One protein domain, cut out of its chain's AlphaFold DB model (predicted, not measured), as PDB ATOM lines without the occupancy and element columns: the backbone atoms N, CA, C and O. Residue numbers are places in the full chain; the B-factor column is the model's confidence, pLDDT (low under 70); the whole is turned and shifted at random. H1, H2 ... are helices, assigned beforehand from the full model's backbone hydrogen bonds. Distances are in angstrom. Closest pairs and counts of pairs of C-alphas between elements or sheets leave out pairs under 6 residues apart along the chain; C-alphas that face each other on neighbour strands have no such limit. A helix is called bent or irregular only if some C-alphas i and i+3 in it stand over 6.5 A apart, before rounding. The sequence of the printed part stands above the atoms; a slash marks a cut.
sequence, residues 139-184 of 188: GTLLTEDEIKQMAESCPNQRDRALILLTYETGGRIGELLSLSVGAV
ATOM      1  N   GLY A 139      71.930 192.169 321.760       74.44
ATOM      2  CA  GLY A 139      73.299 191.848 321.329       74.44
ATOM      3  C   GLY A 139      73.938 192.806 320.312       74.44
ATOM      4  O   GLY A 139      75.036 192.535 319.851       74.44
ATOM      5  N   THR A 140      73.261 193.889 319.920       80.19
ATOM      6  CA  THR A 140      73.818 194.961 319.066       80.19
ATOM      7  C   THR A 140      74.107 196.246 319.845       80.19
ATOM      8  O   THR A 140      74.503 197.246 319.250       80.19
ATOM      9  N   LEU A 141      73.872 196.238 321.161       86.94
ATOM     10  CA  LEU A 141      74.225 197.338 322.050       86.94
ATOM     11  C   LEU A 141      75.704 197.258 322.425       86.94
ATOM     12  O   LEU A 141      76.245 196.167 322.579       86.94
ATOM     13  N   LEU A 142      76.320 198.426 322.595       90.31
ATOM     14  CA  LEU A 142      77.680 198.534 323.108       90.31
ATOM     15  C   LEU A 142      77.727 198.043 324.558       90.31
ATOM     16  O   LEU A 142      76.851 198.363 325.367       90.31
ATOM     17  N   THR A 143      78.763 197.279 324.868       93.06
ATOM     18  CA  THR A 143      79.111 196.865 326.225       93.06
ATOM     19  C   THR A 143      79.692 198.036 327.019       93.06
ATOM     20  O   THR A 143      80.160 199.027 326.457       93.06
ATOM     21  N   GLU A 144      79.679 197.925 328.346       93.81
ATOM     22  CA  GLU A 144      80.278 198.931 329.234       93.81
ATOM     23  C   GLU A 144      81.766 199.164 328.920       93.81
ATOM     24  O   GLU A 144      82.225 200.307 328.886       93.81
ATOM     25  N   ASP A 145      82.507 198.094 328.620       95.44
ATOM     26  CA  ASP A 145      83.928 198.172 328.272       95.44
ATOM     27  C   ASP A 145      84.155 198.909 326.946       95.44
ATOM     28  O   ASP A 145      85.050 199.751 326.853       95.44
ATOM     29  N   GLU A 146      83.316 198.669 325.933       95.38
ATOM     30  CA  GLU A 146      83.370 199.408 324.664       95.38
ATOM     31  C   GLU A 146      83.074 200.902 324.869       95.38
ATOM     32  O   GLU A 146      83.757 201.752 324.295       95.38
ATOM     33  N   ILE A 147      82.111 201.246 325.731       95.94
ATOM     34  CA  ILE A 147      81.797 202.644 326.065       95.94
ATOM     35  C   ILE A 147      82.969 203.321 326.786       95.94
ATOM     36  O   ILE A 147      83.319 204.457 326.450       95.94
ATOM     37  N   LYS A 148      83.611 202.635 327.741       95.88
ATOM     38  CA  LYS A 148      84.808 203.142 328.433       95.88
ATOM     39  C   LYS A 148      85.950 203.395 327.455       95.88
ATOM     40  O   LYS A 148      86.503 204.494 327.454       95.88
ATOM     41  N   GLN A 149      86.233 202.445 326.565       97.12
ATOM     42  CA  GLN A 149      87.258 202.601 325.527       97.12
ATOM     43  C   GLN A 149      86.958 203.788 324.599       97.12
ATOM     44  O   GLN A 149      87.846 204.592 324.305       97.12
ATOM     45  N   MET A 150      85.698 203.962 324.183       96.44
ATOM     46  CA  MET A 150      85.280 205.125 323.396       96.44
ATOM     47  C   MET A 150      85.534 206.441 324.145       96.44
ATOM     48  O   MET A 150      86.100 207.377 323.576       96.44
ATOM     49  N   ALA A 151      85.164 206.514 325.424       96.69
ATOM     50  CA  ALA A 151      85.364 207.697 326.257       96.69
ATOM     51  C   ALA A 151      86.855 208.020 326.486       96.69
ATOM     52  O   ALA A 151      87.237 209.191 326.468       96.69
ATOM     53  N   GLU A 152      87.701 207.009 326.680       96.19
ATOM     54  CA  GLU A 152      89.152 207.157 326.873       96.19
ATOM     55  C   GLU A 152      89.888 207.566 325.594       96.19
ATOM     56  O   GLU A 152      90.878 208.292 325.658       96.19
ATOM     57  N   SER A 153      89.378 207.169 324.427       97.06
ATOM     58  CA  SER A 153      89.943 207.560 323.129       97.06
ATOM     59  C   SER A 153      89.652 209.015 322.725       97.06
ATOM     60  O   SER A 153      90.213 209.513 321.747       97.06
ATOM     61  N   CYS A 154      88.779 209.719 323.456       97.12
ATOM     62  CA  CYS A 154      88.412 211.097 323.140       97.12
ATOM     63  C   CYS A 154      89.567 212.075 323.435       97.12
ATOM     64  O   CYS A 154      90.055 212.125 324.564       97.12
ATOM     65  N   PRO A 155      89.949 212.951 322.485       94.56
ATOM     66  CA  PRO A 155      91.083 213.865 322.656       94.56
ATOM     67  C   PRO A 155      90.791 215.044 323.596       94.56
ATOM     68  O   PRO A 155      91.694 215.807 323.930       94.56
ATOM     69  N   ASN A 156      89.531 215.254 323.990       96.69
ATOM     70  CA  ASN A 156      89.126 216.363 324.847       96.69
ATOM     71  C   ASN A 156      88.048 215.948 325.859       96.69
ATOM     72  O   ASN A 156      87.269 215.019 325.636       96.69
ATOM     73  N   GLN A 157      87.988 216.681 326.976       95.94
ATOM     74  CA  GLN A 157      87.071 216.398 328.083       95.94
ATOM     75  C   GLN A 157      85.592 216.574 327.710       95.94
ATOM     76  O   GLN A 157      84.748 215.875 328.266       95.94
ATOM     77  N   ARG A 158      85.270 217.471 326.767       94.00
ATOM     78  CA  ARG A 158      83.889 217.735 326.337       94.00
ATOM     79  C   ARG A 158      83.276 216.507 325.668       94.00
ATOM     80  O   ARG A 158      82.192 216.085 326.056       94.00
ATOM     81  N   ASP A 159      83.963 215.935 324.686       94.94
ATOM     82  CA  ASP A 159      83.454 214.790 323.924       94.94
ATOM     83  C   ASP A 159      83.407 213.535 324.808       94.94
ATOM     84  O   ASP A 159      82.420 212.798 324.786       94.94
ATOM     85  N   ARG A 160      84.405 213.370 325.692       96.44
ATOM     86  CA  ARG A 160      84.401 212.333 326.735       96.44
ATOM     87  C   ARG A 160      83.171 212.443 327.641       96.44
ATOM     88  O   ARG A 160      82.487 211.449 327.869       96.44
ATOM     89  N   ALA A 161      82.877 213.642 328.147       93.50
ATOM     90  CA  ALA A 161      81.713 213.880 328.997       93.50
ATOM     91  C   ALA A 161      80.396 213.628 328.251       93.50
ATOM     92  O   ALA A 161      79.478 213.061 328.832       93.50
ATOM     93  N   LEU A 162      80.306 213.987 326.965       93.81
ATOM     94  CA  LEU A 162      79.110 213.755 326.155       93.81
ATOM     95  C   LEU A 162      78.794 212.259 326.002       93.81
ATOM     96  O   LEU A 162      77.634 211.871 326.147       93.81
ATOM     97  N   ILE A 163      79.806 211.422 325.743       95.00
ATOM     98  CA  ILE A 163      79.638 209.962 325.647       95.00
ATOM     99  C   ILE A 163      79.132 209.399 326.977       95.00
ATOM    100  O   ILE A 163      78.094 208.739 327.004       95.00
ATOM    101  N   LEU A 164      79.834 209.704 328.073       94.44
ATOM    102  CA  LEU A 164      79.509 209.175 329.398       94.44
ATOM    103  C   LEU A 164      78.128 209.640 329.869       94.44
ATOM    104  O   LEU A 164      77.329 208.830 330.319       94.44
ATOM    105  N   LEU A 165      77.797 210.919 329.688       93.00
ATOM    106  CA  LEU A 165      76.496 211.456 330.081       93.00
ATOM    107  C   LEU A 165      75.349 210.809 329.295       93.00
ATOM    108  O   LEU A 165      74.307 210.505 329.872       93.00
ATOM    109  N   THR A 166      75.535 210.571 327.992       93.19
ATOM    110  CA  THR A 166      74.525 209.895 327.161       93.19
ATOM    111  C   THR A 166      74.304 208.456 327.624       93.19
ATOM    112  O   THR A 166      73.161 208.006 327.676       93.19
ATOM    113  N   TYR A 167      75.382 207.751 327.974       93.50
ATOM    114  CA  TYR A 167      75.322 206.377 328.467       93.50
ATOM    115  C   TYR A 167      74.622 206.279 329.828       93.50
ATOM    116  O   TYR A 167      73.657 205.532 329.958       93.50
ATOM    117  N   GLU A 168      75.046 207.084 330.805       92.19
ATOM    118  CA  GLU A 168      74.544 207.034 332.186       92.19
ATOM    119  C   GLU A 168      73.085 207.494 332.309       92.19
ATOM    120  O   GLU A 168      72.300 206.928 333.065       92.19
ATOM    121  N   THR A 169      72.691 208.529 331.561       91.50
ATOM    122  CA  THR A 169      71.344 209.115 331.694       91.50
ATOM    123  C   THR A 169      70.331 208.541 330.712       91.50
ATOM    124  O   THR A 169      69.125 208.691 330.912       91.50
ATOM    125  N   GLY A 170      70.791 207.959 329.599       90.31
ATOM    126  CA  GLY A 170      69.932 207.631 328.460       90.31
ATOM    127  C   GLY A 170      69.237 208.850 327.830       90.31
ATOM    128  O   GLY A 170      68.274 208.684 327.076       90.31
ATOM    129  N   GLY A 171      69.686 210.071 328.146       89.44
ATOM    130  CA  GLY A 171      69.083 211.316 327.678       89.44
ATOM    131  C   GLY A 171      69.136 211.441 326.157       89.44
ATOM    132  O   GLY A 171      70.128 211.096 325.507       89.44
ATOM    133  N   ARG A 172      68.067 211.963 325.546       88.62
ATOM    134  CA  ARG A 172      68.079 212.227 324.100       88.62
ATOM    135  C   ARG A 172      69.060 213.347 323.799       88.62
ATOM    136  O   ARG A 172      69.140 214.321 324.534       88.62
ATOM    137  N   ILE A 173      69.710 213.291 322.638       89.50
ATOM    138  CA  ILE A 173      70.698 214.308 322.250       89.50
ATOM    139  C   ILE A 173      70.162 215.750 322.334       89.50
ATOM    140  O   ILE A 173      70.889 216.645 322.736       89.50
ATOM    141  N   GLY A 174      68.882 215.987 322.021       85.50
ATOM    142  CA  GLY A 174      68.273 217.316 322.163       85.50
ATOM    143  C   GLY A 174      68.108 217.773 323.619       85.50
ATOM    144  O   GLY A 174      68.257 218.957 323.907       85.50
ATOM    145  N   GLU A 175      67.845 216.840 324.535       87.38
ATOM    146  CA  GLU A 175      67.781 217.102 325.980       87.38
ATOM    147  C   GLU A 175      69.192 217.429 326.493       87.38
ATOM    148  O   GLU A 175      69.386 218.453 327.136       87.38
ATOM    149  N   LEU A 176      70.201 216.640 326.101       89.88
ATOM    150  CA  LEU A 176      71.596 216.857 326.505       89.88
ATOM    151  C   LEU A 176      72.175 218.178 325.986       89.88
ATOM    152  O   LEU A 176      72.839 218.896 326.726       89.88
ATOM    153  N   LEU A 177      71.905 218.529 324.726       87.81
ATOM    154  CA  LEU A 177      72.402 219.772 324.125       87.81
ATOM    155  C   LEU A 177      71.741 221.032 324.703       87.81
ATOM    156  O   LEU A 177      72.276 222.122 324.516       87.81
ATOM    157  N   SER A 178      70.596 220.897 325.376       86.75
ATOM    158  CA  SER A 178      69.889 222.007 326.031       86.75
ATOM    159  C   SER A 178      70.151 222.095 327.538       86.75
ATOM    160  O   SER A 178      69.596 222.975 328.202       86.75
ATOM    161  N   LEU A 179      71.017 221.232 328.084       88.50
ATOM    162  CA  LEU A 179      71.422 221.302 329.483       88.50
ATOM    163  C   LEU A 179      72.142 222.618 329.786       88.50
ATOM    164  O   LEU A 179      72.970 223.108 329.017       88.50
ATOM    165  N   SER A 180      71.846 223.165 330.963       87.94
ATOM    166  CA  SER A 180      72.555 224.311 331.529       87.94
ATOM    167  C   SER A 180      73.348 223.877 332.757       87.94
ATOM    168  O   SER A 180      73.029 222.862 333.373       87.94
ATOM    169  N   VAL A 181      74.353 224.662 333.154       88.50
ATOM    170  CA  VAL A 181      75.157 224.372 334.357       88.50
ATOM    171  C   VAL A 181      74.276 224.233 335.607       88.50
ATOM    172  O   VAL A 181      74.553 223.397 336.457       88.50
ATOM    173  N   GLY A 182      73.168 224.980 335.687       89.06
ATOM    174  CA  GLY A 182      72.214 224.889 336.798       89.06
ATOM    175  C   GLY A 182      71.392 223.595 336.844       89.06
ATOM    176  O   GLY A 182      70.731 223.346 337.845       89.06
ATOM    177  N   ALA A 183      71.420 222.772 335.792       86.62
ATOM    178  CA  ALA A 183      70.765 221.465 335.768       86.62
ATOM    179  C   ALA A 183      71.627 220.346 336.385       86.62
ATOM    180  O   ALA A 183      71.157 219.218 336.504       86.62
ATOM    181  N   VAL A 184      72.879 220.637 336.758       87.81
ATOM    182  CA  VAL A 184      73.802 219.666 337.354       87.81
ATOM    183  C   VAL A 184      73.807 219.835 338.870       87.81
ATOM    184  O   VAL A 184      74.131 220.905 339.383       87.81
TER     185      VAL A 184
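AT A GLANCE: This is residues 139 to 184 of the 188 residues of the protein "Tyr recombinase domain-containing protein" of Candidatus Bathyarchaeota archaeon (UniProt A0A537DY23). The picture is a helical hairpin, H1 and H2 side by side and running opposite ways, with the short helix H3 near H2 on the side away from H1. Past H3, residues 178 to 184 stick out as a free tail. The printed part has 46 residues, with three named helices in the order H1, H2, H3 and no named strand, and its class is all helix, 27 residues being in the named helices. The whole is only just loose, close to compact, with a radius of gyration of the C-alphas of 11.5 A, and the C-alphas span 33 by 25 by 15 A along their three main axes.

HOW THE PARTS SIT: From Gly 139 the printed part runs to H1, residues 144 to 152, which touches H2, residues 157 to 169. Their closest C-alphas are those of Ala 151 and Arg 160, 4.8 A apart, and 11 pairs of C-alphas are within 8 A. Their lines stand at a shallow tilt of 21 degrees and they run opposite ways. With the tight link of 4 residues between them, H1 and H2 form a helical hairpin, and their centres are 10.5 A apart. A tight link of 3 residues joins H2 to H3, residues 173 to 177. H2 and H3 are close but not clearly touching, with 2 pairs of C-alphas within 8 A; the closest C-alphas are those of Thr 166 and Leu 176, 7.6 A apart. H1 and H3 are apart. In H1, H2 and H3 every pair of O of residue i and N of residue i+4 is within hydrogen-bond range.

IN THESE COORDINATES: H1 begins at Glu 144, with its C-alpha at (80.278, 198.931, 329.234), and ends at Glu 152; it measures 12.3 A from first to last C-alpha. H2 is the longest helix, with 13 residues from Gln 157, C-alpha at (87.071, 216.398, 328.083), to Thr 169, and measures 17.7 A from first to last C-alpha. H3 has 5 residues, from Ile 173 to Leu 177, whose C-alpha is at (72.402, 219.772, 324.125). None of the three helices is bent or irregular.

THE WHOLE: The two C-alphas farthest apart are those of Gly 139 and Gly 182, at 36.5 A, and the C-alphas of the first and last printed residues, Gly 139 and Val 184, are 32.1 A apart. Residues 178 to 184 stand free: no C-alpha 8 or more residues away along the chain is within 10 A of theirs. The printed part has no cut, and both links between the helices are tight. The mean pLDDT of the printed part is 91.7, and no printed residue is under 70.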